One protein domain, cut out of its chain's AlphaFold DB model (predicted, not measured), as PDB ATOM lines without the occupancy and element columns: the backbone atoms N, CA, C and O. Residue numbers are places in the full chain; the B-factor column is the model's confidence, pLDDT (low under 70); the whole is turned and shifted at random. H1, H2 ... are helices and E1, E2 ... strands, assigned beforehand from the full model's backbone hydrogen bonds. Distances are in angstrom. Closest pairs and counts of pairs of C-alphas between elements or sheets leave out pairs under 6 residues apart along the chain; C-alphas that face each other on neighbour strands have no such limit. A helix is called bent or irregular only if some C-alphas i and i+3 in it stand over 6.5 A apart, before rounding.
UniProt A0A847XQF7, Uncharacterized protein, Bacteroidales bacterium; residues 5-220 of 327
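Overview. This is residues 5 to 220 of the 327 residues of an uncharacterized protein of Bacteroidales bacterium (UniProt A0A847XQF7). Two lobes joined end to end make an elongated body: one lobe is a parallel four-stranded sheet, curled like part of a barrel, with H2, H3 and H4 packed on it and H1 beside H2 and H3; the other is a cluster of H5, H6 and H7 with long loops. The lobes meet where H5 grazes the sheet and a short pairing ties residues 170 to 171 to E4. The printed part has 216 residues with seven named helices and four named strands, in the order E1 H1 H2 E2 H3 E3 H4 E4 H5 H6 H7; the sheet's order is E1 E2 E3 E4. The class is mixed, helices and strands, with under half of the residues in named elements; the whole is compact, with a radius of gyration of the C-alphas of 19.4 A and spans of 60 by 35 by 33 A.

Along the chain. Find C-alpha 5 at (190.362, 242.219, 204.360), where E1, residues 5 to 9, begins. H1 holds residues 15 to 22, and H2, residues 37 to 46, is 14.3 A long. E2, residues 61 to 68, is 20.4 A long and begins at C-alpha 61, (189.841, 237.879, 200.506). H3, residues 72 to 81, is 14.2 A long; then come E3, 89 to 93, H4, 108 to 114, E4, 118 to 122, H5, 155 to 163, and H6, 186 to 193. H7, residues 203 to 219, is 19.4 A long and ends at C-alpha 219, (223.311, 249.761, 216.137); it is irregular, with C-alphas 214 and 217 being 7.6 A apart.

Arrangement. Look first at the strongly twisted sheet, where these backbone atoms of neighbour strands are within hydrogen-bond range: N 7 and O 63 across E1 and E2 at 3.0 A, N 68 and O 91 across E2 and E3 at 3.0 A, and N 92 and O 120 across E3 and E4 at 2.8 A. Three strand-helix-strand units, parallel neighbour strands with helices between, have right-handed crossovers: E1, H1 H2, E2; E2, H3, E3; and E3, H4, E4. H2 is on the sheet over E2, at a height of 9.0 A. H3 and H4 are on the same face, making two layers, and touch at Met 76 and Val 108, whose C-alphas are closest at 5.3 A. H5 touches H6, the closest C-alphas being Asp 156 and Ala 193 at 5.0 A, at a steep tilt of 55 degrees. In H1 to H6 every O i to N i+4 pair is within hydrogen-bond range, and in H7 9 of 13.

Size, cuts and confidence. The two C-alphas farthest apart, those of Ser 31 and Glu 181, are 60.1 A apart. The printed part has no cut. The links H1 to H2, H2 to E2, E3 to H4, E4 to H5 and H5 to H6 are long. The mean pLDDT of the printed part is 96.8, and no printed residue is under 70.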
ATOM      1  N   ASP A   5     190.032 240.992 205.095       97.38
ATOM      2  CA  ASP A   5     190.362 242.219 204.360       97.38
ATOM      3  C   ASP A   5     191.697 242.082 203.618       97.38
ATOM      4  O   ASP A   5     191.813 242.525 202.483       97.38
ATOM      5  N   MET A   6     192.688 241.397 204.188       97.50
ATOM      6  CA  MET A   6     193.972 241.178 203.523       97.50
ATOM      7  C   MET A   6     194.583 239.838 203.919       97.50
ATOM      8  O   MET A   6     194.537 239.455 205.089       97.50
ATOM      9  N   MET A   7     195.190 239.149 202.954       97.62
ATOM     10  CA  MET A   7     196.041 237.988 203.202       97.62
ATOM     11  C   MET A   7     197.463 238.282 202.734       97.62
ATOM     12  O   MET A   7     197.673 238.689 201.594       97.62
ATOM     13  N   MET A   8     198.440 238.084 203.622       97.31
ATOM     14  CA  MET A   8     199.845 238.360 203.333       97.31
ATOM     15  C   MET A   8     200.667 237.076 203.349       97.31
ATOM     16  O   MET A   8     200.591 236.299 204.300       97.31
ATOM     17  N   ILE A   9     201.485 236.875 202.320       97.44
ATOM     18  CA  ILE A   9     202.477 235.799 202.300       97.44
ATOM     19  C   ILE A   9     203.605 236.151 203.267       97.44
ATOM     20  O   ILE A   9     204.203 237.222 203.167       97.44
ATOM     21  N   HIS A  10     203.867 235.267 204.227       95.38
ATOM     22  CA  HIS A  10     204.712 235.602 205.361       95.38
ATOM     23  C   HIS A  10     206.195 235.303 205.126       95.38
ATOM     24  O   HIS A  10     206.569 234.172 204.836       95.38
ATOM     25  N   ASN A  11     207.008 236.325 205.392       86.31
ATOM     26  CA  ASN A  11     208.451 236.284 205.622       86.31
ATOM     27  C   ASN A  11     209.288 235.721 204.460       86.31
ATOM     28  O   ASN A  11     209.837 234.627 204.553       86.31
ATOM     29  N   LEU A  12     209.431 236.520 203.400       91.94
ATOM     30  CA  LEU A  12     210.326 236.224 202.277       91.94
ATOM     31  C   LEU A  12     211.791 236.491 202.642       91.94
ATOM     32  O   LEU A  12     212.141 237.593 203.075       91.94
ATOM     33  N   ASN A  13     212.644 235.492 202.428       93.50
ATOM     34  CA  ASN A  13     214.082 235.547 202.685       93.50
ATOM     35  C   ASN A  13     214.918 235.211 201.449       93.50
ATOM     36  O   ASN A  13     216.050 235.681 201.354       93.50
ATOM     37  N   PHE A  14     214.386 234.423 200.507       96.31
ATOM     38  CA  PHE A  14     215.137 233.943 199.347       96.31
ATOM     39  C   PHE A  14     214.354 234.052 198.031       96.31
ATOM     40  O   PHE A  14     213.132 233.933 197.988       96.31
ATOM     41  N   MET A  15     215.077 234.218 196.917       97.31
ATOM     42  CA  MET A  15     214.474 234.340 195.580       97.31
ATOM     43  C   MET A  15     213.686 233.089 195.165       97.31
ATOM     44  O   MET A  15     212.633 233.207 194.551       97.31
ATOM     45  N   ASN A  16     214.136 231.892 195.549       97.12
ATOM     46  CA  ASN A  16     213.434 230.647 195.228       97.12
ATOM     47  C   ASN A  16     212.092 230.504 195.973       97.12
ATOM     48  O   ASN A  16     211.208 229.797 195.495       97.12
ATOM     49  N   GLU A  17     211.921 231.166 197.122       97.00
ATOM     50  CA  GLU A  17     210.616 231.259 197.788       97.00
ATOM     51  C   GLU A  17     209.664 232.111 196.947       97.00
ATOM     52  O   GLU A  17     208.527 231.712 196.718       97.00
ATOM     53  N   VAL A  18     210.150 233.237 196.409       98.00
ATOM     54  CA  VAL A  18     209.398 234.065 195.455       98.00
ATOM     55  C   VAL A  18     209.028 233.251 194.213       98.00
ATOM     56  O   VAL A  18     207.865 233.235 193.817       98.00
ATOM     57  N   ASP A  19     209.978 232.517 193.631       97.62
ATOM     58  CA  ASP A  19     209.723 231.674 192.457       97.62
ATOM     59  C   ASP A  19     208.618 230.643 192.713       97.62
ATOM     60  O   ASP A  19     207.722 230.483 191.883       97.62
ATOM     61  N   ALA A  20     208.634 229.994 193.881       96.88
ATOM     62  CA  ALA A  20     207.608 229.033 194.276       96.88
ATOM     63  C   ALA A  20     206.219 229.678 194.428       96.88
ATOM     64  O   ALA A  20     205.205 229.055 194.119       96.88
ATOM     65  N   LEU A  21     206.141 230.936 194.872       97.50
ATOM     66  CA  LEU A  21     204.870 231.658 195.009       97.50
ATOM     67  C   LEU A  21     204.242 232.014 193.660       97.50
ATOM     68  O   LEU A  21     203.013 232.017 193.553       97.50
ATOM     69  N   TYR A  22     205.076 232.288 192.653       97.69
ATOM     70  CA  TYR A  22     204.663 232.595 191.280       97.69
ATOM     71  C   TYR A  22     204.505 231.356 190.384       97.69
ATOM     72  O   TYR A  22     204.080 231.493 189.235       97.69
ATOM     73  N   GLU A  23     204.833 230.155 190.865       97.25
ATOM     74  CA  GLU A  23     204.711 228.913 190.093       97.25
ATOM     75  C   GLU A  23     203.280 228.757 189.539       97.25
ATOM     76  O   GLU A  23     202.301 228.809 190.278       97.25
ATOM     77  N   GLY A  24     203.128 228.635 188.216       95.06
ATOM     78  CA  GLY A  24     201.809 228.533 187.575       95.06
ATOM     79  C   GLY A  24     200.936 229.802 187.628       95.06
ATOM     80  O   GLY A  24     199.763 229.742 187.265       95.06
ATOM     81  N   TYR A  25     201.458 230.959 188.053       96.06
ATOM     82  CA  TYR A  25     200.679 232.204 188.129       96.06
ATOM     83  C   TYR A  25     200.334 232.789 186.747       96.06
ATOM     84  O   TYR A  25     199.173 233.105 186.478       96.06
ATOM     85  N   GLU A  26     201.333 232.898 185.866       91.69
ATOM     86  CA  GLU A  26     201.183 233.478 184.520       91.69
ATOM     87  C   GLU A  26     200.360 232.570 183.591       91.69
ATOM     88  O   GLU A  26     199.523 233.043 182.829       91.69
ATOM     89  N   ASN A  27     200.561 231.252 183.695       92.88
ATOM     90  CA  ASN A  27     199.890 230.234 182.882       92.88
ATOM     91  C   ASN A  27     199.097 229.278 183.780       92.88
ATOM     92  O   ASN A  27     199.383 228.085 183.843       92.88
ATOM     93  N   THR A  28     198.152 229.827 184.541       96.00
ATOM     94  CA  THR A  28     197.344 229.046 185.484       96.00
ATOM     95  C   THR A  28     196.486 228.007 184.769       96.00
ATOM     96  O   THR A  28     195.663 228.361 183.926       96.00
ATOM     97  N   ASP A  29     196.638 226.745 185.168       94.56
ATOM     98  CA  ASP A  29     195.884 225.606 184.650       94.56
ATOM     99  C   ASP A  29     195.545 224.642 185.811       94.56
ATOM    100  O   ASP A  29     196.427 224.323 186.615       94.56
ATOM    101  N   PRO A  30     194.285 224.183 185.940       95.19
ATOM    102  CA  PRO A  30     193.858 223.294 187.024       95.19
ATOM    103  C   PRO A  30     194.464 221.882 186.962       95.19
ATOM    104  O   PRO A  30     194.316 221.115 187.910       95.19
ATOM    105  N   SER A  31     195.110 221.511 185.854       95.56
ATOM    106  CA  SER A  31     195.822 220.239 185.695       95.56
ATOM    107  C   SER A  31     197.278 220.282 186.166       95.56
ATOM    108  O   SER A  31     197.935 219.239 186.183       95.56
ATOM    109  N   LEU A  32     197.796 221.457 186.554       94.62
ATOM    110  CA  LEU A  32     199.156 221.579 187.073       94.62
ATOM    111  C   LEU A  32     199.315 220.777 188.368       94.62
ATOM    112  O   LEU A  32     198.552 220.939 189.316       94.62
ATOM    113  N   GLU A  33     200.365 219.954 188.427       93.50
ATOM    114  CA  GLU A  33     200.720 219.190 189.631       93.50
ATOM    115  C   GLU A  33     201.076 220.113 190.808       93.50
ATOM    116  O   GLU A  33     200.804 219.799 191.967       93.50
ATOM    117  N   ARG A  34     201.679 221.266 190.506       94.94
ATOM    118  CA  ARG A  34     202.099 222.277 191.473       94.94
ATOM    119  C   ARG A  34     201.621 223.648 191.035       94.94
ATOM    120  O   ARG A  34     201.734 224.014 189.866       94.94
ATOM    121  N   ILE A  35     201.129 224.417 191.998       96.19
ATOM    122  CA  ILE A  35     200.726 225.796 191.782       96.19
ATOM    123  C   ILE A  35     201.057 226.641 193.010       96.19
ATOM    124  O   ILE A  35     200.832 226.234 194.152       96.19
ATOM    125  N   GLY A  36     201.631 227.809 192.760       96.44
ATOM    126  CA  GLY A  36     202.043 228.758 193.773       96.44
ATOM    127  C   GLY A  36     200.854 229.440 194.441       96.44
ATOM    128  O   GLY A  36     199.756 229.556 193.884       96.44
ATOM    129  N   ALA A  37     201.083 229.929 195.660       96.69
ATOM    130  CA  ALA A  37     200.030 230.515 196.483       96.69
ATOM    131  C   ALA A  37     199.359 231.733 195.823       96.69
ATOM    132  O   ALA A  37     198.159 231.923 196.004       96.69
ATOM    133  N   LEU A  38     200.083 232.535 195.030       97.81
ATOM    134  CA  LEU A  38     199.523 233.744 194.409       97.81
ATOM    135  C   LEU A  38     198.378 233.432 193.441       97.81
ATOM    136  O   LEU A  38     197.383 234.156 193.418       97.81
ATOM    137  N   ALA A  39     198.470 232.335 192.685       97.12
ATOM    138  CA  ALA A  39     197.412 231.948 191.757       97.12
ATOM    139  C   ALA A  39     196.122 231.571 192.501       97.12
ATOM    140  O   ALA A  39     195.033 231.975 192.093       97.12
ATOM    141  N   ALA A  40     196.253 230.852 193.621       96.56
ATOM    142  CA  ALA A  40     195.126 230.488 194.474       96.56
ATOM    143  C   ALA A  40     194.536 231.715 195.187       96.56
ATOM    144  O   ALA A  40     193.320 231.886 195.226       96.56
ATOM    145  N   LEU A  41     195.380 232.607 195.713       97.94
ATOM    146  CA  LEU A  41     194.923 233.844 196.349       97.94
ATOM    147  C   LEU A  41     194.157 234.728 195.356       97.94
ATOM    148  O   LEU A  41     193.087 235.222 195.704       97.94
ATOM    149  N   ARG A  42     194.625 234.856 194.105       97.94
ATOM    150  CA  ARG A  42     193.890 235.566 193.045       97.94
ATOM    151  C   ARG A  42     192.476 235.008 192.872       97.94
ATOM    152  O   ARG A  42     191.525 235.781 192.840       97.94
ATOM    153  N   ASP A  43     192.320 233.684 192.842       97.75
ATOM    154  CA  ASP A  43     191.003 233.041 192.750       97.75
ATOM    155  C   ASP A  43     190.081 233.415 193.920       97.75
ATOM    156  O   ASP A  43     188.923 233.776 193.702       97.75
ATOM    157  N   TYR A  44     190.591 233.395 195.154       97.94
ATOM    158  CA  TYR A  44     189.816 233.774 196.339       97.94
ATOM    159  C   TYR A  44     189.544 235.281 196.454       97.94
ATOM    160  O   TYR A  44     188.595 235.669 197.144       97.94
ATOM    161  N   ARG A  45     190.346 236.136 195.805       97.88
ATOM    162  CA  ARG A  45     190.118 237.589 195.720       97.88
ATOM    163  C   ARG A  45     189.058 237.921 194.679       97.88
ATOM    164  O   ARG A  45     188.150 238.723 194.915       97.88
ATOM    165  N   ASP A  46     189.165 237.275 193.526       97.38
ATOM    166  CA  ASP A  46     188.377 237.613 192.347       97.38
ATOM    167  C   ASP A  46     187.071 236.808 192.283       97.38
ATOM    168  O   ASP A  46     186.148 237.193 191.568       97.38
ATOM    169  N   GLY A  47     186.947 235.742 193.083       97.44
ATOM    170  CA  GLY A  47     185.824 234.811 193.014       97.44
ATOM    171  C   GLY A  47     185.879 233.958 191.748       97.44
ATOM    172  O   GLY A  47     184.845 233.686 191.147       97.44
ATOM    173  N   THR A  48     187.081 233.582 191.310       97.75
ATOM    174  CA  THR A  48     187.306 232.715 190.145       97.75
ATOM    175  C   THR A  48     187.790 231.335 190.575       97.75
ATOM    176  O   THR A  48     188.095 231.117 191.745       97.75
ATOM    177  N   ASN A  49     187.870 230.407 189.621       97.44
ATOM    178  CA  ASN A  49     188.393 229.058 189.830       97.44
ATOM    179  C   ASN A  49     189.404 228.664 188.741       97.44
ATOM    180  O   ASN A  49     189.302 227.594 188.142       97.44
ATOM    181  N   ARG A  50     190.350 229.554 188.419       96.81
ATOM    182  CA  ARG A  50     191.372 229.293 187.392       96.81
ATOM    183  C   ARG A  50     192.278 228.132 187.799       96.81
ATOM    184  O   ARG A  50     192.691 227.352 186.955       96.81
ATOM    185  N   THR A  51     192.559 228.023 189.093       97.38
ATOM    186  CA  THR A  51     193.426 226.995 189.679       97.38
ATOM    187  C   THR A  51     192.732 225.652 189.896       97.38
ATOM    188  O   THR A  51     193.403 224.660 190.149       97.38
ATOM    189  N   GLY A  52     191.395 225.603 189.871       96.25
ATOM    190  CA  GLY A  52     190.626 224.442 190.336       96.25
ATOM    191  C   GLY A  52     190.451 224.360 191.863       96.25
ATOM    192  O   GLY A  52     189.688 223.516 192.333       96.25
ATOM    193  N   LEU A  53     191.097 225.240 192.641       96.06
ATOM    194  CA  LEU A  53     191.106 225.217 194.113       96.06
ATOM    195  C   LEU A  53     189.977 226.035 194.771       96.06
ATOM    196  O   LEU A  53     189.883 226.061 195.998       96.06
ATOM    197  N   ASN A  54     189.120 226.692 193.987       97.25
ATOM    198  CA  ASN A  54     187.966 227.476 194.443       97.25
ATOM    199  C   ASN A  54     186.690 227.120 193.640       97.25
ATOM    200  O   ASN A  54     186.095 227.986 192.998       97.25
ATOM    201  N   PRO A  55     186.232 225.852 193.644       97.31
ATOM    202  CA  PRO A  55     185.155 225.367 192.765       97.31
ATOM    203  C   PRO A  55     183.807 226.070 192.959       97.31
ATOM    204  O   PRO A  55     182.974 226.082 192.055       97.31
ATOM    205  N   GLU A  56     183.591 226.679 194.123       97.56
ATOM    206  CA  GLU A  56     182.379 227.437 194.435       97.56
ATOM    207  C   GLU A  56     182.496 228.937 194.120       97.56
ATOM    208  O   GLU A  56     181.588 229.695 194.467       97.56
ATOM    209  N   ASN A  57     183.594 229.378 193.487       97.62
ATOM    210  CA  ASN A  57     183.847 230.774 193.116       97.62
ATOM    211  C   ASN A  57     183.702 231.731 194.314       97.62
ATOM    212  O   ASN A  57     183.107 232.810 194.225       97.62
ATOM    213  N   LYS A  58     184.198 231.319 195.489       97.12
ATOM    214  CA  LYS A  58     184.100 232.126 196.704       97.12
ATOM    215  C   LYS A  58     185.015 233.336 196.610       97.12
ATOM    216  O   LYS A  58     186.173 233.218 196.221       97.12
ATOM    217  N   LYS A  59     184.510 234.477 197.074       97.19
ATOM    218  CA  LYS A  59     185.286 235.698 197.292       97.19
ATOM    219  C   LYS A  59     185.542 235.874 198.789       97.19
ATOM    220  O   LYS A  59     184.675 236.377 199.503       97.19
ATOM    221  N   LEU A  60     186.679 235.366 199.268       97.56
ATOM    222  CA  LEU A  60     187.014 235.271 200.700       97.56
ATOM    223  C   LEU A  60     188.115 236.234 201.144       97.56
ATOM    224  O   LEU A  60     188.301 236.401 202.349       97.56
ATOM    225  N   ILE A  61     188.821 236.870 200.208       97.75
ATOM    226  CA  ILE A  61     189.841 237.879 200.506       97.75
ATOM    227  C   ILE A  61     189.571 239.153 199.698       97.75
ATOM    228  O   ILE A  61     188.998 239.082 198.610       97.75
ATOM    229  N   ARG A  62     189.947 240.325 200.223       97.31
ATOM    230  CA  ARG A  62     189.865 241.593 199.469       97.31
ATOM    231  C   ARG A  62     191.203 242.016 198.881       97.31
ATOM    232  O   ARG A  62     191.226 242.395 197.716       97.31
ATOM    233  N   HIS A  63     192.275 241.894 199.660       98.31
ATOM    234  CA  HIS A  63     193.618 242.313 199.271       98.31
ATOM    235  C   HIS A  63     194.648 241.192 199.450       98.31
ATOM    236  O   HIS A  63     194.517 240.336 200.333       98.31
ATOM    237  N   ILE A  64     195.685 241.215 198.621       98.62
ATOM    238  CA  ILE A  64     196.817 240.290 198.649       98.62
ATOM    239  C   ILE A  64     198.081 241.098 198.918       98.62
ATOM    240  O   ILE A  64     198.326 242.120 198.293       98.62
ATOM    241  N   GLY A  65     198.917 240.637 199.838       98.31
ATOM    242  CA  GLY A  65     200.200 241.270 200.108       98.31
ATOM    243  C   GLY A  65     201.284 240.267 200.455       98.31
ATOM    244  O   GLY A  65     201.098 239.050 200.382       98.31
ATOM    245  N   PHE A  66     202.425 240.781 200.892       98.50
ATOM    246  CA  PHE A  66     203.503 239.957 201.432       98.50
ATOM    247  C   PHE A  66     204.239 240.675 202.558       98.50
ATOM    248  O   PHE A  66     204.176 241.899 202.685       98.50
ATOM    249  N   SER A  67     204.950 239.917 203.386       97.50
ATOM    250  CA  SER A  67     205.834 240.468 204.403       97.50
ATOM    251  C   SER A  67     207.278 240.039 204.186       97.50
ATOM    252  O   SER A  67     207.548 238.884 203.864       97.50
ATOM    253  N   GLY A  68     208.215 240.945 204.444       93.50
ATOM    254  CA  GLY A  68     209.642 240.653 204.363       93.50
ATOM    255  C   GLY A  68     210.439 241.454 205.381       93.50
ATOM    256  O   GLY A  68     210.302 242.676 205.476       93.50
ATOM    257  N   HIS A  69     211.264 240.761 206.165       93.56
ATOM    258  CA  HIS A  69     212.120 241.389 207.177       93.56
ATOM    259  C   HIS A  69     213.567 241.514 206.714       93.56
ATOM    260  O   HIS A  69     214.237 242.453 207.122       93.56
ATOM    261  N   HIS A  70     214.047 240.554 205.921       96.06
ATOM    262  CA  HIS A  70     215.471 240.260 205.852       96.06
ATOM    263  C   HIS A  70     216.213 241.046 204.773       96.06
ATOM    264  O   HIS A  70     217.023 241.911 205.101       96.06
ATOM    265  N   ASP A  71     215.935 240.769 203.499       97.31
ATOM    266  CA  ASP A  71     216.700 241.309 202.375       97.31
ATOM    267  C   ASP A  71     215.787 242.144 201.451       97.31
ATOM    268  O   ASP A  71     214.860 241.592 200.845       97.31
ATOM    269  N   PRO A  72     216.011 243.470 201.312       97.88
ATOM    270  CA  PRO A  72     215.216 244.301 200.412       97.88
ATOM    271  C   PRO A  72     215.292 243.839 198.955       97.88
ATOM    272  O   PRO A  72     214.317 244.035 198.238       97.88
ATOM    273  N   SER A  73     216.385 243.212 198.503       97.94
ATOM    274  CA  SER A  73     216.498 242.727 197.119       97.94
ATOM    275  C   SER A  73     215.497 241.613 196.812       97.94
ATOM    276  O   SER A  73     214.905 241.602 195.735       97.94
ATOM    277  N   VAL A  74     215.216 240.732 197.778       98.44
ATOM    278  CA  VAL A  74     214.207 239.669 197.638       98.44
ATOM    279  C   VAL A  74     212.802 240.260 197.612       98.44
ATOM    280  O   VAL A  74     211.989 239.901 196.761       98.44
ATOM    281  N   ASN A  75     212.528 241.234 198.482       98.38
ATOM    282  CA  ASN A  75     211.249 241.942 198.467       98.38
ATOM    283  C   ASN A  75     211.057 242.732 197.159       98.38
ATOM    284  O   ASN A  75     209.960 242.759 196.607       98.38
ATOM    285  N   MET A  76     212.122 243.343 196.627       98.62
ATOM    286  CA  MET A  76     212.083 244.008 195.324       98.62
ATOM    287  C   MET A  76     211.796 243.016 194.202       98.62
ATOM    288  O   MET A  76     210.975 243.314 193.340       98.62
ATOM    289  N   TYR A  77     212.405 241.831 194.235       98.62
ATOM    290  CA  TYR A  77     212.140 240.777 193.261       98.62
ATOM    291  C   TYR A  77     210.680 240.303 193.298       98.62
ATOM    292  O   TYR A  77     210.053 240.191 192.244       98.62
ATOM    293  N   MET A  78     210.099 240.125 194.493       98.50
ATOM    294  CA  MET A  78     208.671 239.821 194.667       98.50
ATOM    295  C   MET A  78     207.776 240.850 193.962       98.50
ATOM    296  O   MET A  78     206.860 240.464 193.238       98.50
ATOM    297  N   ILE A  79     208.069 242.145 194.130       98.62
ATOM    298  CA  ILE A  79     207.317 243.244 193.503       98.62
ATOM    299  C   ILE A  79     207.568 243.306 191.986       98.62
ATOM    300  O   ILE A  79     206.649 243.528 191.204       98.62
ATOM    301  N   GLN A  80     208.808 243.097 191.544       98.44
ATOM    302  CA  GLN A  80     209.203 243.164 190.134       98.44
ATOM    303  C   GLN A  80     208.635 242.027 189.281       98.44
ATOM    304  O   GLN A  80     208.487 242.184 188.064       98.44
ATOM    305  N   ARG A  81     208.357 240.871 189.889       97.69
ATOM    306  CA  ARG A  81     207.673 239.760 189.220       97.69
ATOM    307  C   ARG A  81     206.176 240.006 189.036       97.69
ATOM    308  O   ARG A  81     205.585 239.409 188.140       97.69
ATOM    309  N   ASP A  82     205.582 240.891 189.830       97.50
ATOM    310  CA  ASP A  82     204.156 241.195 189.762       97.50
ATOM    311  C   ASP A  82     203.835 242.082 188.553       97.50
ATOM    312  O   ASP A  82     203.754 243.307 188.645       97.50
ATOM    313  N   THR A  83     203.695 241.478 187.378       94.00
ATOM    314  CA  THR A  83     203.393 242.218 186.142       94.00
ATOM    315  C   THR A  83     201.911 242.555 185.969       94.00
ATOM    316  O   THR A  83     201.589 243.362 185.100       94.00
ATOM    317  N   GLU A  84     201.031 241.979 186.795       93.56
ATOM    318  CA  GLU A  84     199.574 242.180 186.746       93.56
ATOM    319  C   GLU A  84     199.046 243.075 187.882       93.56
ATOM    320  O   GLU A  84     197.831 243.206 188.021       93.56
ATOM    321  N   ASP A  85     199.937 243.680 188.679       95.31
ATOM    322  CA  ASP A  85     199.594 244.522 189.836       95.31
ATOM    323  C   ASP A  85     198.650 243.791 190.824       95.31
ATOM    324  O   ASP A  85     197.639 244.322 191.289       95.31
ATOM    325  N   LEU A  86     198.948 242.518 191.113       97.19
ATOM    326  CA  LEU A  86     198.204 241.683 192.055       97.19
ATOM    327  C   LEU A  86     198.416 242.108 193.516       97.19
ATOM    328  O   LEU A  86     197.507 241.933 194.331       97.19
ATOM    329  N   LEU A  87     199.617 242.573 193.860       98.44
ATOM    330  CA  LEU A  87     200.026 242.846 195.234       98.44
ATOM    331  C   LEU A  87     199.573 244.244 195.673       98.44
ATOM    332  O   LEU A  87     200.068 245.250 195.183       98.44
ATOM    333  N   ASP A  88     198.690 244.303 196.665       98.56
ATOM    334  CA  ASP A  88     198.142 245.540 197.222       98.56
ATOM    335  C   ASP A  88     199.041 246.164 198.302       98.56
ATOM    336  O   ASP A  88     199.018 247.376 198.518       98.56
ATOM    337  N   ALA A  89     199.791 245.348 199.055       98.50
ATOM    338  CA  ALA A  89     200.543 245.839 200.210       98.50
ATOM    339  C   ALA A  89     201.788 245.019 200.569       98.50
ATOM    340  O   ALA A  89     201.856 243.803 200.376       98.50
ATOM    341  N   MET A  90     202.753 245.702 201.186       98.31
ATOM    342  CA  MET A  90     203.967 245.120 201.751       98.31
ATOM    343  C   MET A  90     204.083 245.460 203.239       98.31
ATOM    344  O   MET A  90     204.115 246.627 203.625       98.31
ATOM    345  N   LEU A  91     204.231 244.432 204.071       98.56
ATOM    346  CA  LEU A  91     204.606 244.562 205.476       98.56
ATOM    347  C   LEU A  91     206.133 244.447 205.592       98.56
ATOM    348  O   LEU A  91     206.696 243.385 205.329       98.56
ATOM    349  N   VAL A  92     206.816 245.519 205.999       98.06
ATOM    350  CA  VAL A  92     208.286 245.619 205.967       98.06
ATOM    351  C   VAL A  92     208.883 246.029 207.313       98.06
ATOM    352  O   VAL A  92     208.309 246.826 208.055       98.06
ATOM    353  N   ALA A  93     210.037 245.454 207.658       97.19
ATOM    354  CA  ALA A  93     210.757 245.834 208.868       97.19
ATOM    355  C   ALA A  93     211.355 247.238 208.710       97.19
ATOM    356  O   ALA A  93     212.115 247.481 207.777       97.19
ATOM    357  N   LEU A  94     211.002 248.155 209.613       97.88
ATOM    358  CA  LEU A  94     211.438 249.543 209.544       97.88
ATOM    359  C   LEU A  94     211.477 250.191 210.930       97.88
ATOM    360  O   LEU A  94     210.488 250.214 211.664       97.88
ATOM    361  N   ASN A  95     212.636 250.753 211.265       98.00
ATOM    362  CA  ASN A  95     212.873 251.571 212.450       98.00
ATOM    363  C   ASN A  95     214.108 252.464 212.230       98.00
ATOM    364  O   ASN A  95     214.734 252.418 211.171       98.00
ATOM    365  N   ALA A  96     214.484 253.246 213.242       98.19
ATOM    366  CA  ALA A  96     215.570 254.222 213.149       98.19
ATOM    367  C   ALA A  96     216.967 253.638 212.866       98.19
ATOM    368  O   ALA A  96     217.861 254.379 212.475       98.19
ATOM    369  N   ASN A  97     217.168 252.323 212.999       98.44
ATOM    370  CA  ASN A  97     218.433 251.682 212.648       98.44
ATOM    371  C   ASN A  97     218.466 251.101 211.223       98.44
ATOM    372  O   ASN A  97     219.509 250.586 210.836       98.44
ATOM    373  N   ASP A  98     217.408 251.218 210.407       98.31
ATOM    374  CA  ASP A  98     217.353 250.635 209.048       98.31
ATOM    375  C   ASP A  98     218.555 251.025 208.154       98.31
ATOM    376  O   ASP A  98     219.108 250.178 207.454       98.31
ATOM    377  N   LYS A  99     219.046 252.276 208.233       97.44
ATOM    378  CA  LYS A  99     220.219 252.754 207.455       97.44
ATOM    379  C   LYS A  99     221.546 252.096 207.850       97.44
ATOM    380  O   LYS A  99     222.544 252.244 207.139       97.44
ATOM    381  N   LEU A 100     221.590 251.410 208.991       98.19
ATOM    382  CA  LEU A 100     222.757 250.652 209.444       98.19
ATOM    383  C   LEU A 100     222.785 249.222 208.881       98.19
ATOM    384  O   LEU A 100     223.753 248.510 209.127       98.19
ATOM    385  N   TYR A 101     221.765 248.828 208.112       98.44
ATOM    386  CA  TYR A 101     221.604 247.514 207.484       98.44
ATOM    387  C   TYR A 101     221.451 247.665 205.970       98.44
ATOM    388  O   TYR A 101     221.683 248.743 205.408       98.44
ATOM    389  N   PHE A 102     221.093 246.580 205.281       98.06
ATOM    390  CA  PHE A 102     220.634 246.692 203.908       98.06
ATOM    391  C   PHE A 102     219.257 247.376 203.880       98.06
ATOM    392  O   PHE A 102     218.217 246.750 204.077       98.06
ATOM    393  N   SER A 103     219.291 248.696 203.702       97.88
ATOM    394  CA  SER A 103     218.178 249.597 203.992       97.88
ATOM    395  C   SER A 103     216.920 249.297 203.178       97.88
ATOM    396  O   SER A 103     216.938 249.341 201.946       97.88
ATOM    397  N   MET A 104     215.801 249.079 203.869       98.12
ATOM    398  CA  MET A 104     214.485 248.920 203.249       98.12
ATOM    399  C   MET A 104     213.972 250.252 202.697       98.12
ATOM    400  O   MET A 104     213.443 250.294 201.582       98.12
ATOM    401  N   GLN A 105     214.174 251.349 203.438       97.19
ATOM    402  CA  GLN A 105     213.644 252.665 203.060       97.19
ATOM    403  C   GLN A 105     214.332 253.282 201.841       97.19
ATOM    404  O   GLN A 105     213.709 254.051 201.119       97.19
ATOM    405  N   ASN A 106     215.593 252.931 201.578       98.06
ATOM    406  CA  ASN A 106     216.306 253.420 200.398       98.06
ATOM    407  C   ASN A 106     216.165 252.493 199.178       98.06
ATOM    408  O   ASN A 106     216.596 252.876 198.092       98.06
ATOM    409  N   ASN A 107     215.597 251.290 199.344       98.50
ATOM    410  CA  ASN A 107     215.508 250.276 198.289       98.50
ATOM    411  C   ASN A 107     214.053 249.877 197.999       98.50
ATOM    412  O   ASN A 107     213.433 250.417 197.083       98.50
ATOM    413  N   VAL A 108     213.483 248.946 198.770       98.50
ATOM    414  CA  VAL A 108     212.178 248.352 198.440       98.50
ATOM    415  C   VAL A 108     210.996 249.304 198.651       98.50
ATOM    416  O   VAL A 108     210.050 249.264 197.870       98.50
ATOM    417  N   ILE A 109     211.033 250.190 199.653       98.44
ATOM    418  CA  ILE A 109     209.913 251.111 199.929       98.44
ATOM    419  C   ILE A 109     209.643 252.059 198.741       98.44
ATOM    420  O   ILE A 109     208.491 252.147 198.315       98.44
ATOM    421  N   PRO A 110     210.660 252.700 198.125       98.06
ATOM    422  CA  PRO A 110     210.468 253.465 196.894       98.06
ATOM    423  C   PRO A 110     209.851 252.655 195.746       98.06
ATOM    424  O   PRO A 110     209.026 253.181 195.003       98.06
ATOM    425  N   LEU A 111     210.229 251.381 195.595       98.62
ATOM    426  CA  LEU A 111     209.646 250.510 194.572       98.62
ATOM    427  C   LEU A 111     208.172 250.196 194.858       98.62
ATOM    428  O   LEU A 111     207.366 250.232 193.932       98.62
ATOM    429  N   ALA A 112     207.816 249.922 196.114       98.31
ATOM    430  CA  ALA A 112     206.430 249.705 196.519       98.31
ATOM    431  C   ALA A 112     205.557 250.932 196.195       98.31
ATOM    432  O   ALA A 112     204.478 250.783 195.630       98.31
ATOM    433  N   ALA A 113     206.064 252.147 196.441       96.50
ATOM    434  CA  ALA A 113     205.372 253.382 196.070       96.50
ATOM    435  C   ALA A 113     205.188 253.533 194.544       96.50
ATOM    436  O   ALA A 113     204.112 253.892 194.082       96.50
ATOM    437  N   GLU A 114     206.202 253.199 193.737       96.50
ATOM    438  CA  GLU A 114     206.114 253.212 192.261       96.50
ATOM    439  C   GLU A 114     205.148 252.135 191.702       96.50
ATOM    440  O   GLU A 114     204.771 252.144 190.523       96.50
ATOM    441  N   LYS A 115     204.749 251.181 192.545       97.56
ATOM    442  CA  LYS A 115     203.792 250.110 192.251       97.56
ATOM    443  C   LYS A 115     202.437 250.317 192.933       97.56
ATOM    444  O   LYS A 115     201.625 249.406 192.901       97.56
ATOM    445  N   ASP A 116     202.201 251.507 193.491       97.25
ATOM    446  CA  ASP A 116     200.956 251.887 194.175       97.25
ATOM    447  C   ASP A 116     200.568 250.933 195.320       97.25
ATOM    448  O   ASP A 116     199.400 250.666 195.588       97.25
ATOM    449  N   MET A 117     201.575 250.390 196.006       98.56
ATOM    450  CA  MET A 117     201.371 249.469 197.116       98.56
ATOM    451  C   MET A 117     201.293 250.201 198.456       98.56
ATOM    452  O   MET A 117     202.116 251.067 198.770       98.56
ATOM    453  N   GLY A 118     200.392 249.744 199.325       98.38
ATOM    454  CA  GLY A 118     200.385 250.129 200.731       98.38
ATOM    455  C   GLY A 118     201.613 249.584 201.467       98.38
ATOM    456  O   GLY A 118     201.873 248.382 201.473       98.38
ATOM    457  N   VAL A 119     202.365 250.453 202.138       98.56
ATOM    458  CA  VAL A 119     203.519 250.050 202.963       98.56
ATOM    459  C   VAL A 119     203.138 250.076 204.435       98.56
ATOM    460  O   VAL A 119     202.763 251.118 204.982       98.56
ATOM    461  N   ILE A 120     203.286 248.924 205.079       98.69
ATOM    462  CA  ILE A 120     203.006 248.715 206.492       98.69
ATOM    463  C   ILE A 120     204.341 248.501 207.209       98.69
ATOM    464  O   ILE A 120     205.033 247.512 206.974       98.69
ATOM    465  N   ALA A 121     204.728 249.422 208.083       98.50
ATOM    466  CA  ALA A 121     205.919 249.290 208.905       98.50
ATOM    467  C   ALA A 121     205.680 248.312 210.064       98.50
ATOM    468  O   ALA A 121     204.632 248.312 210.709       98.50
ATOM    469  N   MET A 122     206.685 247.505 210.378       98.00
ATOM    470  CA  MET A 122     206.738 246.667 211.577       98.00
ATOM    471  C   MET A 122     208.135 246.691 212.179       98.00
ATOM    472  O   MET A 122     209.067 247.254 211.612       98.00
ATOM    473  N   LYS A 123     208.295 246.031 213.332       97.38
ATOM    474  CA  LYS A 123     209.554 246.026 214.093       97.38
ATOM    475  C   LYS A 123     210.011 247.451 214.438       97.38
ATOM    476  O   LYS A 123     211.207 247.700 214.572       97.38
ATOM    477  N   VAL A 124     209.041 248.338 214.685       98.31
ATOM    478  CA  VAL A 124     209.238 249.741 215.091       98.31
ATOM    479  C   VAL A 124     210.180 249.847 216.299       98.31
ATOM    480  O   VAL A 124     211.046 250.713 216.343       98.31
ATOM    481  N   PHE A 125     210.085 248.899 217.239       98.31
ATOM    482  CA  PHE A 125     210.943 248.816 218.432       98.31
ATOM    483  C   PHE A 125     212.038 247.735 218.348       98.31
ATOM    484  O   PHE A 125     212.584 247.328 219.372       98.31
ATOM    485  N   ALA A 126     212.318 247.215 217.149       97.62
ATOM    486  CA  ALA A 126     213.252 246.111 216.898       97.62
ATOM    487  C   ALA A 126     213.012 244.886 217.804       97.62
ATOM    488  O   ALA A 126     213.929 244.367 218.434       97.62
ATOM    489  N   ASP A 127     211.754 244.444 217.917       96.25
ATOM    490  CA  ASP A 127     211.366 243.333 218.804       96.25
ATOM    491  C   ASP A 127     211.739 243.572 220.280       96.25
ATOM    492  O   ASP A 127     212.091 242.631 220.980       96.25
ATOM    493  N   GLY A 128     211.729 244.833 220.733       97.25
ATOM    494  CA  GLY A 128     212.133 245.252 222.079       97.25
ATOM    495  C   GLY A 128     213.626 245.563 222.226       97.25
ATOM    496  O   GLY A 128     214.026 246.116 223.251       97.25
ATOM    497  N   ALA A 129     214.454 245.265 221.216       97.75
ATOM    498  CA  ALA A 129     215.903 245.458 221.281       97.75
ATOM    499  C   ALA A 129     216.329 246.934 221.338       97.75
ATOM    500  O   ALA A 129     217.421 247.234 221.828       97.75
ATOM    501  N   MET A 130     215.459 247.850 220.889       97.81
ATOM    502  CA  MET A 130     215.639 249.297 221.071       97.81
ATOM    503  C   MET A 130     215.540 249.734 222.538       97.81
ATOM    504  O   MET A 130     215.931 250.846 222.867       97.81
ATOM    505  N   PHE A 131     215.018 248.879 223.417       96.75
ATOM    506  CA  PHE A 131     214.857 249.155 224.839       96.75
ATOM    507  C   PHE A 131     215.753 248.206 225.651       96.75
ATOM    508  O   PHE A 131     216.957 248.090 225.399       96.75
ATOM    509  N   THR A 132     215.175 247.510 226.627       94.38
ATOM    510  CA  THR A 132     215.888 246.692 227.612       94.38
ATOM    511  C   THR A 132     216.209 245.280 227.133       94.38
ATOM    512  O   THR A 132     217.120 244.654 227.664       94.38
ATOM    513  N   LYS A 133     215.502 244.765 226.124       96.12
ATOM    514  CA  LYS A 133     215.664 243.382 225.669       96.12
ATOM    515  C   LYS A 133     216.922 243.209 224.821       96.12
ATOM    516  O   LYS A 133     217.297 244.107 224.071       96.12
ATOM    517  N   GLU A 134     217.540 242.035 224.895       96.44
ATOM    518  CA  GLU A 134     218.623 241.629 223.997       96.44
ATOM    519  C   GLU A 134     218.182 241.530 222.528       96.44
ATOM    520  O   GLU A 134     217.024 241.233 222.213       96.44
ATOM    521  N   ALA A 135     219.130 241.748 221.611       97.19
ATOM    522  CA  ALA A 135     218.913 241.691 220.163       97.19
ATOM    523  C   ALA A 135     218.843 240.239 219.650       97.19
ATOM    524  O   ALA A 135     219.700 239.771 218.906       97.19
ATOM    525  N   THR A 136     217.821 239.514 220.097       96.69
ATOM    526  CA  THR A 136     217.542 238.115 219.749       96.69
ATOM    527  C   THR A 136     216.040 237.903 219.580       96.69
ATOM    528  O   THR A 136     215.244 238.750 219.997       96.69
ATOM    529  N   TRP A 137     215.635 236.776 218.989       95.75
ATOM    530  CA  TRP A 137     214.223 236.410 218.874       95.75
ATOM    531  C   TRP A 137     213.576 236.233 220.247       95.75
ATOM    532  O   TRP A 137     214.127 235.567 221.122       95.75
ATOM    533  N   THR A 138     212.386 236.806 220.422       94.31
ATOM    534  CA  THR A 138     211.536 236.544 221.590       94.31
ATOM    535  C   THR A 138     211.131 235.067 221.624       94.31
ATOM    536  O   THR A 138     210.518 234.581 220.678       94.31
ATOM    537  N   GLN A 139     211.466 234.361 222.707       95.81
ATOM    538  CA  GLN A 139     211.161 232.932 222.889       95.81
ATOM    539  C   GLN A 139     210.176 232.671 224.033       95.81
ATOM    540  O   GLN A 139     209.470 231.666 224.015       95.81
ATOM    541  N   THR A 140     210.110 233.565 225.022       95.69
ATOM    542  CA  THR A 140     209.219 233.440 226.179       95.69
ATOM    543  C   THR A 140     208.510 234.765 226.472       95.69
ATOM    544  O   THR A 140     209.023 235.827 226.107       95.69
ATOM    545  N   PRO A 141     207.346 234.734 227.150       94.31
ATOM    546  CA  PRO A 141     206.641 235.950 227.554       94.31
ATOM    547  C   PRO A 141     207.472 236.899 228.430       94.31
ATOM    548  O   PRO A 141     207.339 238.109 228.290       94.31
ATOM    549  N   ASP A 142     208.374 236.383 229.273       94.75
ATOM    550  CA  ASP A 142     209.216 237.205 230.162       94.75
ATOM    551  C   ASP A 142     210.213 238.100 229.407       94.75
ATOM    552  O   ASP A 142     210.732 239.068 229.959       94.75
ATOM    553  N   MET A 143     210.481 237.804 228.131       96.31
ATOM    554  CA  MET A 143     211.320 238.646 227.274       96.31
ATOM    555  C   MET A 143     210.568 239.870 226.729       96.31
ATOM    556  O   MET A 143     211.196 240.754 226.144       96.31
ATOM    557  N   VAL A 144     209.237 239.924 226.858       95.69
ATOM    558  CA  VAL A 144     208.422 241.028 226.341       95.69
ATOM    559  C   VAL A 144     208.682 242.286 227.165       95.69
ATOM    560  O   VAL A 144     208.487 242.310 228.377       95.69
ATOM    561  N   VAL A 145     209.088 243.364 226.491       96.38
ATOM    562  CA  VAL A 145     209.304 244.663 227.137       96.38
ATOM    563  C   VAL A 145     207.963 245.282 227.526       96.38
ATOM    564  O   VAL A 145     207.095 245.482 226.674       96.38
ATOM    565  N   GLN A 146     207.822 245.627 228.804       96.06
ATOM    566  CA  GLN A 146     206.596 246.192 229.381       96.06
ATOM    567  C   GLN A 146     206.677 247.707 229.634       96.06
ATOM    568  O   GLN A 146     205.703 248.312 230.062       96.06
ATOM    569  N   THR A 147     207.815 248.342 229.346       95.56
ATOM    570  CA  THR A 147     208.037 249.778 229.572       95.56
ATOM    571  C   THR A 147     207.678 250.631 228.355       95.56
ATOM    572  O   THR A 147     207.736 250.175 227.208       95.56
ATOM    573  N   VAL A 148     207.358 251.906 228.585       95.38
ATOM    574  CA  VAL A 148     207.167 252.924 227.538       95.38
ATOM    575  C   VAL A 148     208.532 253.475 227.108       95.38
ATOM    576  O   VAL A 148     208.920 254.600 227.408       95.38
ATOM    577  N   GLY A 149     209.307 252.640 226.422       94.94
ATOM    578  CA  GLY A 149     210.665 252.975 226.013       94.94
ATOM    579  C   GLY A 149     211.739 252.622 227.042       94.94
ATOM    580  O   GLY A 149     211.600 251.669 227.811       94.94
ATOM    581  N   SER A 150     212.843 253.363 227.004       94.38
ATOM    582  CA  SER A 150     214.014 253.221 227.875       94.38
ATOM    583  C   SER A 150     214.635 254.587 228.175       94.38
ATOM    584  O   SER A 150     214.298 255.571 227.518       94.38
ATOM    585  N   ASP A 151     215.617 254.626 229.076       91.81
ATOM    586  CA  ASP A 151     216.361 255.847 229.416       91.81
ATOM    587  C   ASP A 151     217.050 256.505 228.206       91.81
ATOM    588  O   ASP A 151     217.262 257.715 228.194       91.81
ATOM    589  N   MET A 152     217.406 255.724 227.175       92.12
ATOM    590  CA  MET A 152     218.071 256.244 225.971       92.12
ATOM    591  C   MET A 152     217.101 256.709 224.885       92.12
ATOM    592  O   MET A 152     217.433 257.603 224.106       92.12
ATOM    593  N   ILE A 153     215.933 256.074 224.778       95.75
ATOM    594  CA  ILE A 153     214.974 256.370 223.714       95.75
ATOM    595  C   ILE A 153     213.548 256.021 224.142       95.75
ATOM    596  O   ILE A 153     213.279 254.927 224.646       95.75
ATOM    597  N   SER A 154     212.627 256.956 223.912       94.69
ATOM    598  CA  SER A 154     211.198 256.772 224.158       94.69
ATOM    599  C   SER A 154     210.523 256.011 223.014       94.69
ATOM    600  O   SER A 154     210.992 256.029 221.870       94.69
ATOM    601  N   SER A 155     209.384 255.372 223.300       96.69
ATOM    602  CA  SER A 155     208.539 254.798 222.244       96.69
ATOM    603  C   SER A 155     208.032 255.875 221.280       96.69
ATOM    604  O   SER A 155     207.998 255.627 220.078       96.69
ATOM    605  N   ASP A 156     207.732 257.082 221.779       97.19
ATOM    606  CA  ASP A 156     207.267 258.228 220.989       97.19
ATOM    607  C   ASP A 156     208.177 258.537 219.793       97.19
ATOM    608  O   ASP A 156     207.707 258.567 218.654       97.19
ATOM    609  N   LYS A 157     209.494 258.661 220.024       98.00
ATOM    610  CA  LYS A 157     210.473 258.923 218.957       98.00
ATOM    611  C   LYS A 157     210.438 257.836 217.879       98.00
ATOM    612  O   LYS A 157     210.438 258.143 216.690       98.00
ATOM    613  N   LEU A 158     210.381 256.566 218.281       98.38
ATOM    614  CA  LEU A 158     210.407 255.431 217.352       98.38
ATOM    615  C   LEU A 158     209.098 255.274 216.568       98.38
ATOM    616  O   LEU A 158     209.141 254.997 215.369       98.38
ATOM    617  N   VAL A 159     207.946 255.490 217.214       98.56
ATOM    618  CA  VAL A 159     206.632 255.485 216.550       98.56
ATOM    619  C   VAL A 159     206.563 256.597 215.509       98.56
ATOM    620  O   VAL A 159     206.247 256.326 214.349       98.56
ATOM    621  N   LYS A 160     206.930 257.826 215.892       98.62
ATOM    622  CA  LYS A 160     206.951 258.970 214.975       98.62
ATOM    623  C   LYS A 160     207.912 258.753 213.822       98.62
ATOM    624  O   LYS A 160     207.540 258.997 212.679       98.62
ATOM    625  N   TYR A 161     209.116 258.246 214.090       98.62
ATOM    626  CA  TYR A 161     210.083 257.928 213.041       98.62
ATOM    627  C   TYR A 161     209.486 256.985 211.993       98.62
ATOM    628  O   TYR A 161     209.555 257.285 210.801       98.62
ATOM    629  N   ALA A 162     208.877 255.874 212.424       98.12
ATOM    630  CA  ALA A 162     208.292 254.893 211.517       98.12
ATOM    631  C   ALA A 162     207.140 255.486 210.689       98.12
ATOM    632  O   ALA A 162     207.163 255.368 209.467       98.12
ATOM    633  N   LEU A 163     206.183 256.165 211.331       98.12
ATOM    634  CA  LEU A 163     205.003 256.733 210.661       98.12
ATOM    635  C   LEU A 163     205.324 257.902 209.722       98.12
ATOM    636  O   LEU A 163     204.625 258.090 208.735       98.12
ATOM    637  N   THR A 164     206.383 258.666 210.002       97.88
ATOM    638  CA  THR A 164     206.834 259.780 209.143       97.88
ATOM    639  C   THR A 164     207.900 259.365 208.132       97.88
ATOM    640  O   THR A 164     208.445 260.205 207.418       97.88
ATOM    641  N   THR A 165     208.272 258.080 208.068       97.69
ATOM    642  CA  THR A 165     209.228 257.631 207.049       97.69
ATOM    643  C   THR A 165     208.567 257.713 205.671       97.69
ATOM    644  O   THR A 165     207.502 257.117 205.491       97.69
ATOM    645  N   PRO A 166     209.176 258.403 204.686       95.62
ATOM    646  CA  PRO A 166     208.583 258.549 203.361       95.62
ATOM    647  C   PRO A 166     208.175 257.205 202.745       95.62
ATOM    648  O   PRO A 166     208.967 256.265 202.695       95.62
ATOM    649  N   GLY A 167     206.930 257.130 202.274       95.56
ATOM    650  CA  GLY A 167     206.346 255.929 201.674       95.56
ATOM    651  C   GLY A 167     205.659 254.978 202.657       95.56
ATOM    652  O   GLY A 167     204.993 254.059 202.197       95.56
ATOM    653  N   VAL A 168     205.763 255.177 203.977       97.56
ATOM    654  CA  VAL A 168     205.002 254.404 204.975       97.56
ATOM    655  C   VAL A 168     203.577 254.936 205.089       97.56
ATOM    656  O   VAL A 168     203.362 256.141 205.160       97.56
ATOM    657  N   HIS A 169     202.605 254.025 205.145       97.56
ATOM    658  CA  HIS A 169     201.180 254.360 205.232       97.56
ATOM    659  C   HIS A 169     200.555 253.916 206.559       97.56
ATOM    660  O   HIS A 169     199.624 254.542 207.057       97.56
ATOM    661  N   VAL A 170     201.054 252.816 207.129       97.12
ATOM    662  CA  VAL A 170     200.552 252.207 208.368       97.12
ATOM    663  C   VAL A 170     201.739 251.692 209.179       97.12
ATOM    664  O   VAL A 170     202.738 251.277 208.601       97.12
ATOM    665  N   ALA A 171     201.636 251.658 210.508       97.81
ATOM    666  CA  ALA A 171     202.591 250.961 211.367       97.81
ATOM    667  C   ALA A 171     201.876 249.961 212.287       97.81
ATOM    668  O   ALA A 171     200.912 250.307 212.966       97.81
ATOM    669  N   ILE A 172     202.378 248.726 212.341       97.88
ATOM    670  CA  ILE A 172     201.978 247.723 213.332       97.88
ATOM    671  C   ILE A 172     202.917 247.843 214.531       97.88
ATOM    672  O   ILE A 172     204.112 247.540 214.449       97.88
ATOM    673  N   ILE A 173     202.357 248.276 215.660       97.19
ATOM    674  CA  ILE A 173     203.095 248.551 216.891       97.19
ATOM    675  C   ILE A 173     202.702 247.521 217.951       97.19
ATOM    676  O   ILE A 173     201.552 247.449 218.381       97.19
ATOM    677  N   GLY A 174     203.672 246.708 218.375       94.06
ATOM    678  CA  GLY A 174     203.472 245.722 219.436       94.06
ATOM    679  C   GLY A 174     203.317 246.385 220.806       94.06
ATOM    680  O   GLY A 174     204.051 247.316 221.131       94.06
ATOM    681  N   THR A 175     202.379 245.881 221.605       94.81
ATOM    682  CA  THR A 175     202.130 246.307 222.989       94.81
ATOM    683  C   THR A 175     202.174 245.078 223.890       94.81
ATOM    684  O   THR A 175     201.450 244.114 223.652       94.81
ATOM    685  N   GLY A 176     203.046 245.102 224.894       94.12
ATOM    686  CA  GLY A 176     203.200 244.059 225.906       94.12
ATOM    687  C   GLY A 176     202.556 244.397 227.250       94.12
ATOM    688  O   GLY A 176     202.299 243.492 228.038       94.12
ATOM    689  N   HIS A 177     202.279 245.677 227.515       96.31
ATOM    690  CA  HIS A 177     201.712 246.137 228.778       96.31
ATOM    691  C   HIS A 177     200.689 247.261 228.581       96.31
ATOM    692  O   HIS A 177     200.936 248.245 227.880       96.31
ATOM    693  N   ILE A 178     199.530 247.106 229.218       97.06
ATOM    694  CA  ILE A 178     198.459 248.102 229.279       97.06
ATOM    695  C   ILE A 178     198.211 248.383 230.758       97.06
ATOM    696  O   ILE A 178     198.005 247.450 231.532       97.06
ATOM    697  N   SER A 179     198.224 249.662 231.123       97.56
ATOM    698  CA  SER A 179     198.056 250.135 232.496       97.56
ATOM    699  C   SER A 179     196.978 251.213 232.556       97.56
ATOM    700  O   SER A 179     196.676 251.863 231.552       97.56
ATOM    701  N   THR A 180     196.393 251.404 233.737       96.00
ATOM    702  CA  THR A 180     195.572 252.583 234.039       96.00
ATOM    703  C   THR A 180     196.430 253.818 234.303       96.00
ATOM    704  O   THR A 180     195.948 254.930 234.116       96.00
ATOM    705  N   GLU A 181     197.692 253.629 234.697       95.94
ATOM    706  CA  GLU A 181     198.665 254.710 234.837       95.94
ATOM    707  C   GLU A 181     199.219 255.074 233.455       95.94
ATOM    708  O   GLU A 181     199.879 254.272 232.788       95.94
ATOM    709  N   GLU A 182     198.931 256.293 232.997       91.88
ATOM    710  CA  GLU A 182     199.231 256.727 231.627       91.88
ATOM    711  C   GLU A 182     200.728 256.654 231.301       91.88
ATOM    712  O   GLU A 182     201.093 256.241 230.202       91.88
ATOM    713  N   SER A 183     201.604 256.959 232.261       92.12
ATOM    714  CA  SER A 183     203.062 256.886 232.089       92.12
ATOM    715  C   SER A 183     203.599 255.467 231.865       92.12
ATOM    716  O   SER A 183     204.719 255.308 231.388       92.12
ATOM    717  N   GLU A 184     202.822 254.437 232.201       95.12
ATOM    718  CA  GLU A 184     203.203 253.026 232.057       95.12
ATOM    719  C   GLU A 184     202.460 252.340 230.900       95.12
ATOM    720  O   GLU A 184     202.877 251.292 230.406       95.12
ATOM    721  N   CYS A 185     201.360 252.928 230.426       97.44
ATOM    722  CA  CYS A 185     200.515 252.325 229.408       97.44
ATOM    723  C   CYS A 185     201.102 252.490 227.998       97.44
ATOM    724  O   CYS A 185     200.990 253.549 227.373       97.44
ATOM    725  N   GLN A 186     201.670 251.416 227.442       97.56
ATOM    726  CA  GLN A 186     202.230 251.444 226.087       97.56
ATOM    727  C   GLN A 186     201.165 251.763 225.029       97.56
ATOM    728  O   GLN A 186     201.458 252.499 224.093       97.56
ATOM    729  N   LEU A 187     199.928 251.270 225.182       97.12
ATOM    730  CA  LEU A 187     198.850 251.544 224.225       97.12
ATOM    731  C   LEU A 187     198.562 253.047 224.113       97.12
ATOM    732  O   LEU A 187     198.583 253.587 223.008       97.12
ATOM    733  N   THR A 188     198.338 253.728 225.240       97.12
ATOM    734  CA  THR A 188     198.032 255.166 225.253       97.12
ATOM    735  C   THR A 188     199.187 255.987 224.686       97.12
ATOM    736  O   THR A 188     198.969 256.832 223.820       97.12
ATOM    737  N   ASN A 189     200.427 255.685 225.082       97.62
ATOM    738  CA  ASN A 189     201.606 256.396 224.580       97.62
ATOM    739  C   ASN A 189     201.829 256.177 223.078       97.62
ATOM    740  O   ASN A 189     202.130 257.122 222.352       97.62
ATOM    741  N   ASN A 190     201.647 254.947 222.590       97.44
ATOM    742  CA  ASN A 190     201.776 254.645 221.166       97.44
ATOM    743  C   ASN A 190     200.684 255.348 220.343       97.44
ATOM    744  O   ASN A 190     200.979 255.865 219.268       97.44
ATOM    745  N   LEU A 191     199.445 255.420 220.849       96.88
ATOM    746  CA  LEU A 191     198.349 256.151 220.200       96.88
ATOM    747  C   LEU A 191     198.587 257.665 220.177       96.88
ATOM    748  O   LEU A 191     198.308 258.300 219.159       96.88
ATOM    749  N   ALA A 192     199.123 258.233 221.261       97.50
ATOM    750  CA  ALA A 192     199.485 259.646 221.333       97.50
ATOM    751  C   ALA A 192     200.597 259.988 220.327       97.50
ATOM    752  O   ALA A 192     200.468 260.940 219.558       97.50
ATOM    753  N   ALA A 193     201.647 259.164 220.259       97.62
ATOM    754  CA  ALA A 193     202.725 259.326 219.286       97.62
ATOM    755  C   ALA A 193     202.237 259.184 217.834       97.62
ATOM    756  O   ALA A 193     202.720 259.881 216.942       97.62
ATOM    757  N   ALA A 194     201.244 258.320 217.597       97.50
ATOM    758  CA  ALA A 194     200.642 258.101 216.285       97.50
ATOM    759  C   ALA A 194     199.778 259.270 215.774       97.50
ATOM    760  O   ALA A 194     199.346 259.229 214.627       97.50
ATOM    761  N   GLN A 195     199.558 260.323 216.573       97.44
ATOM    762  CA  GLN A 195     198.895 261.555 216.113       97.44
ATOM    763  C   GLN A 195     199.816 262.467 215.280       97.44
ATOM    764  O   GLN A 195     199.421 263.568 214.897       97.44
ATOM    765  N   VAL A 196     201.056 262.040 215.023       97.81
ATOM    766  CA  VAL A 196     201.996 262.755 214.157       97.81
ATOM    767  C   VAL A 196     201.458 262.860 212.726       97.81
ATOM    768  O   VAL A 196     200.890 261.909 212.187       97.81
ATOM    769  N   LEU A 197     201.645 264.020 212.098       96.25
ATOM    770  CA  LEU A 197     201.362 264.191 210.671       96.25
ATOM    771  C   LEU A 197     202.443 263.492 209.829       96.25
ATOM    772  O   LEU A 197     203.559 263.330 210.321       96.25
ATOM    773  N   PRO A 198     202.171 263.101 208.570       90.69
ATOM    774  CA  PRO A 198     203.152 262.408 207.728       90.69
ATOM    775  C   PRO A 198     204.512 263.118 207.589       90.69
ATOM    776  O   PRO A 198     205.541 262.459 207.495       90.69
ATOM    777  N   ASP A 199     204.531 264.451 207.627       91.94
ATOM    778  CA  ASP A 199     205.713 265.323 207.581       91.94
ATOM    779  C   ASP A 199     206.119 265.872 208.965       91.94
ATOM    780  O   ASP A 199     206.885 266.827 209.075       91.94
ATOM    781  N   GLY A 200     205.615 265.266 210.043       95.75
ATOM    782  CA  GLY A 200     205.747 265.770 211.409       95.75
ATOM    783  C   GLY A 200     207.132 265.626 212.049       95.75
ATOM    784  O   GLY A 200     207.283 266.022 213.201       95.75
ATOM    785  N   LEU A 201     208.122 265.064 211.345       97.62
ATOM    786  CA  LEU A 201     209.532 265.097 211.743       97.62
ATOM    787  C   LEU A 201     210.372 265.744 210.643       97.62
ATOM    788  O   LEU A 201     210.350 265.316 209.490       97.62
ATOM    789  N   THR A 202     211.182 266.723 211.028       97.12
ATOM    790  CA  THR A 202     212.204 267.313 210.163       97.12
ATOM    791  C   THR A 202     213.375 266.352 209.944       97.12
ATOM    792  O   THR A 202     213.641 265.464 210.754       97.12
ATOM    793  N   GLU A 203     214.158 266.571 208.885       95.12
ATOM    794  CA  GLU A 203     215.383 265.794 208.631       95.12
ATOM    795  C   GLU A 203     216.373 265.831 209.809       95.12
ATOM    796  O   GLU A 203     217.039 264.835 210.091       95.12
ATOM    797  N   ALA A 204     216.449 266.953 210.536       97.62
ATOM    798  CA  ALA A 204     217.316 267.090 211.705       97.62
ATOM    799  C   ALA A 204     216.840 266.222 212.884       97.62
ATOM    800  O   ALA A 204     217.646 265.521 213.489       97.62
ATOM    801  N   GLU A 205     215.535 266.214 213.174       97.88
ATOM    802  CA  GLU A 205     214.958 265.356 214.218       97.88
ATOM    803  C   GLU A 205     215.097 263.875 213.857       97.88
ATOM    804  O   GLU A 205     215.439 263.054 214.708       97.88
ATOM    805  N   ARG A 206     214.898 263.520 212.581       97.44
ATOM    806  CA  ARG A 206     215.138 262.152 212.098       97.44
ATOM    807  C   ARG A 206     216.594 261.742 212.311       97.44
ATOM    808  O   ARG A 206     216.836 260.654 212.829       97.44
ATOM    809  N   ALA A 207     217.546 262.609 211.966       97.50
ATOM    810  CA  ALA A 207     218.969 262.350 212.174       97.50
ATOM    811  C   ALA A 207     219.327 262.187 213.663       97.50
ATOM    812  O   ALA A 207     220.107 261.297 213.999       97.50
ATOM    813  N   GLU A 208     218.729 262.976 214.562       98.00
ATOM    814  CA  GLU A 208     218.914 262.816 216.013       98.00
ATOM    815  C   GLU A 208     218.411 261.445 216.497       98.00
ATOM    816  O   GLU A 208     219.101 260.751 217.247       98.00
ATOM    817  N   ILE A 209     217.221 261.024 216.054       98.38
ATOM    818  CA  ILE A 209     216.652 259.718 216.417       98.38
ATOM    819  C   ILE A 209     217.543 258.581 215.900       98.38
ATOM    820  O   ILE A 209     217.801 257.630 216.639       98.38
ATOM    821  N   GLU A 210     218.042 258.683 214.666       98.31
ATOM    822  CA  GLU A 210     218.986 257.725 214.074       98.31
ATOM    823  C   GLU A 210     220.302 257.660 214.865       98.31
ATOM    824  O   GLU A 210     220.805 256.571 215.139       98.31
ATOM    825  N   GLU A 211     220.846 258.803 215.293       98.06
ATOM    826  CA  GLU A 211     222.070 258.852 216.098       98.06
ATOM    827  C   GLU A 211     221.878 258.187 217.470       98.06
ATOM    828  O   GLU A 211     222.727 257.407 217.914       98.06
ATOM    829  N   LEU A 212     220.758 258.469 218.145       97.81
ATOM    830  CA  LEU A 212     220.414 257.846 219.424       97.81
ATOM    831  C   LEU A 212     220.238 256.335 219.261       97.81
ATOM    832  O   LEU A 212     220.883 255.566 219.976       97.81
ATOM    833  N   ALA A 213     219.426 255.905 218.291       98.19
ATOM    834  CA  ALA A 213     219.177 254.495 218.013       98.19
ATOM    835  C   ALA A 213     220.465 253.743 217.635       98.19
ATOM    836  O   ALA A 213     220.652 252.600 218.061       98.19
ATOM    837  N   GLY A 214     221.386 254.392 216.917       98.12
ATOM    838  CA  GLY A 214     222.674 253.821 216.526       98.12
ATOM    839  C   GLY A 214     223.624 253.555 217.698       98.12
ATOM    840  O   GLY A 214     224.497 252.692 217.604       98.12
ATOM    841  N   LYS A 215     223.450 254.235 218.838       98.19
ATOM    842  CA  LYS A 215     224.212 253.957 220.073       98.19
ATOM    843  C   LYS A 215     223.669 252.731 220.810       98.19
ATOM    844  O   LYS A 215     224.428 252.019 221.472       98.19
ATOM    845  N   ILE A 216     222.378 252.434 220.662       98.00
ATOM    846  CA  ILE A 216     221.718 251.310 221.335       98.00
ATOM    847  C   ILE A 216     222.290 250.004 220.802       98.00
ATOM    848  O   ILE A 216     222.166 249.686 219.620       98.00
ATOM    849  N   LYS A 217     222.961 249.258 221.687       97.19
ATOM    850  CA  LYS A 217     223.653 248.004 221.345       97.19
ATOM    851  C   LYS A 217     224.623 248.177 220.160       97.19
ATOM    852  O   LYS A 217     224.839 247.253 219.378       97.19
ATOM    853  N   GLY A 218     225.186 249.379 219.997       97.06
ATOM    854  CA  GLY A 218     226.047 249.738 218.867       97.06
ATOM    855  C   GLY A 218     225.384 249.548 217.497       97.06
ATOM    856  O   GLY A 218     226.030 249.034 216.586       97.06
ATOM    857  N   GLY A 219     224.085 249.846 217.382       97.31
ATOM    858  CA  GLY A 219     223.311 249.761 216.137       97.31
ATOM    859  C   GLY A 219     222.888 248.338 215.762       97.31
ATOM    860  O   GLY A 219     222.145 248.132 214.800       97.31
ATOM    861  N   ARG A 220     223.297 247.330 216.541       97.75
ATOM    862  CA  ARG A 220     223.057 245.903 216.271       97.75
ATOM    863  C   ARG A 220     221.687 245.411 216.760       97.75
ATOM    864  O   ARG A 220     221.575 244.352 217.362       97.75
TER     865      ARG A 220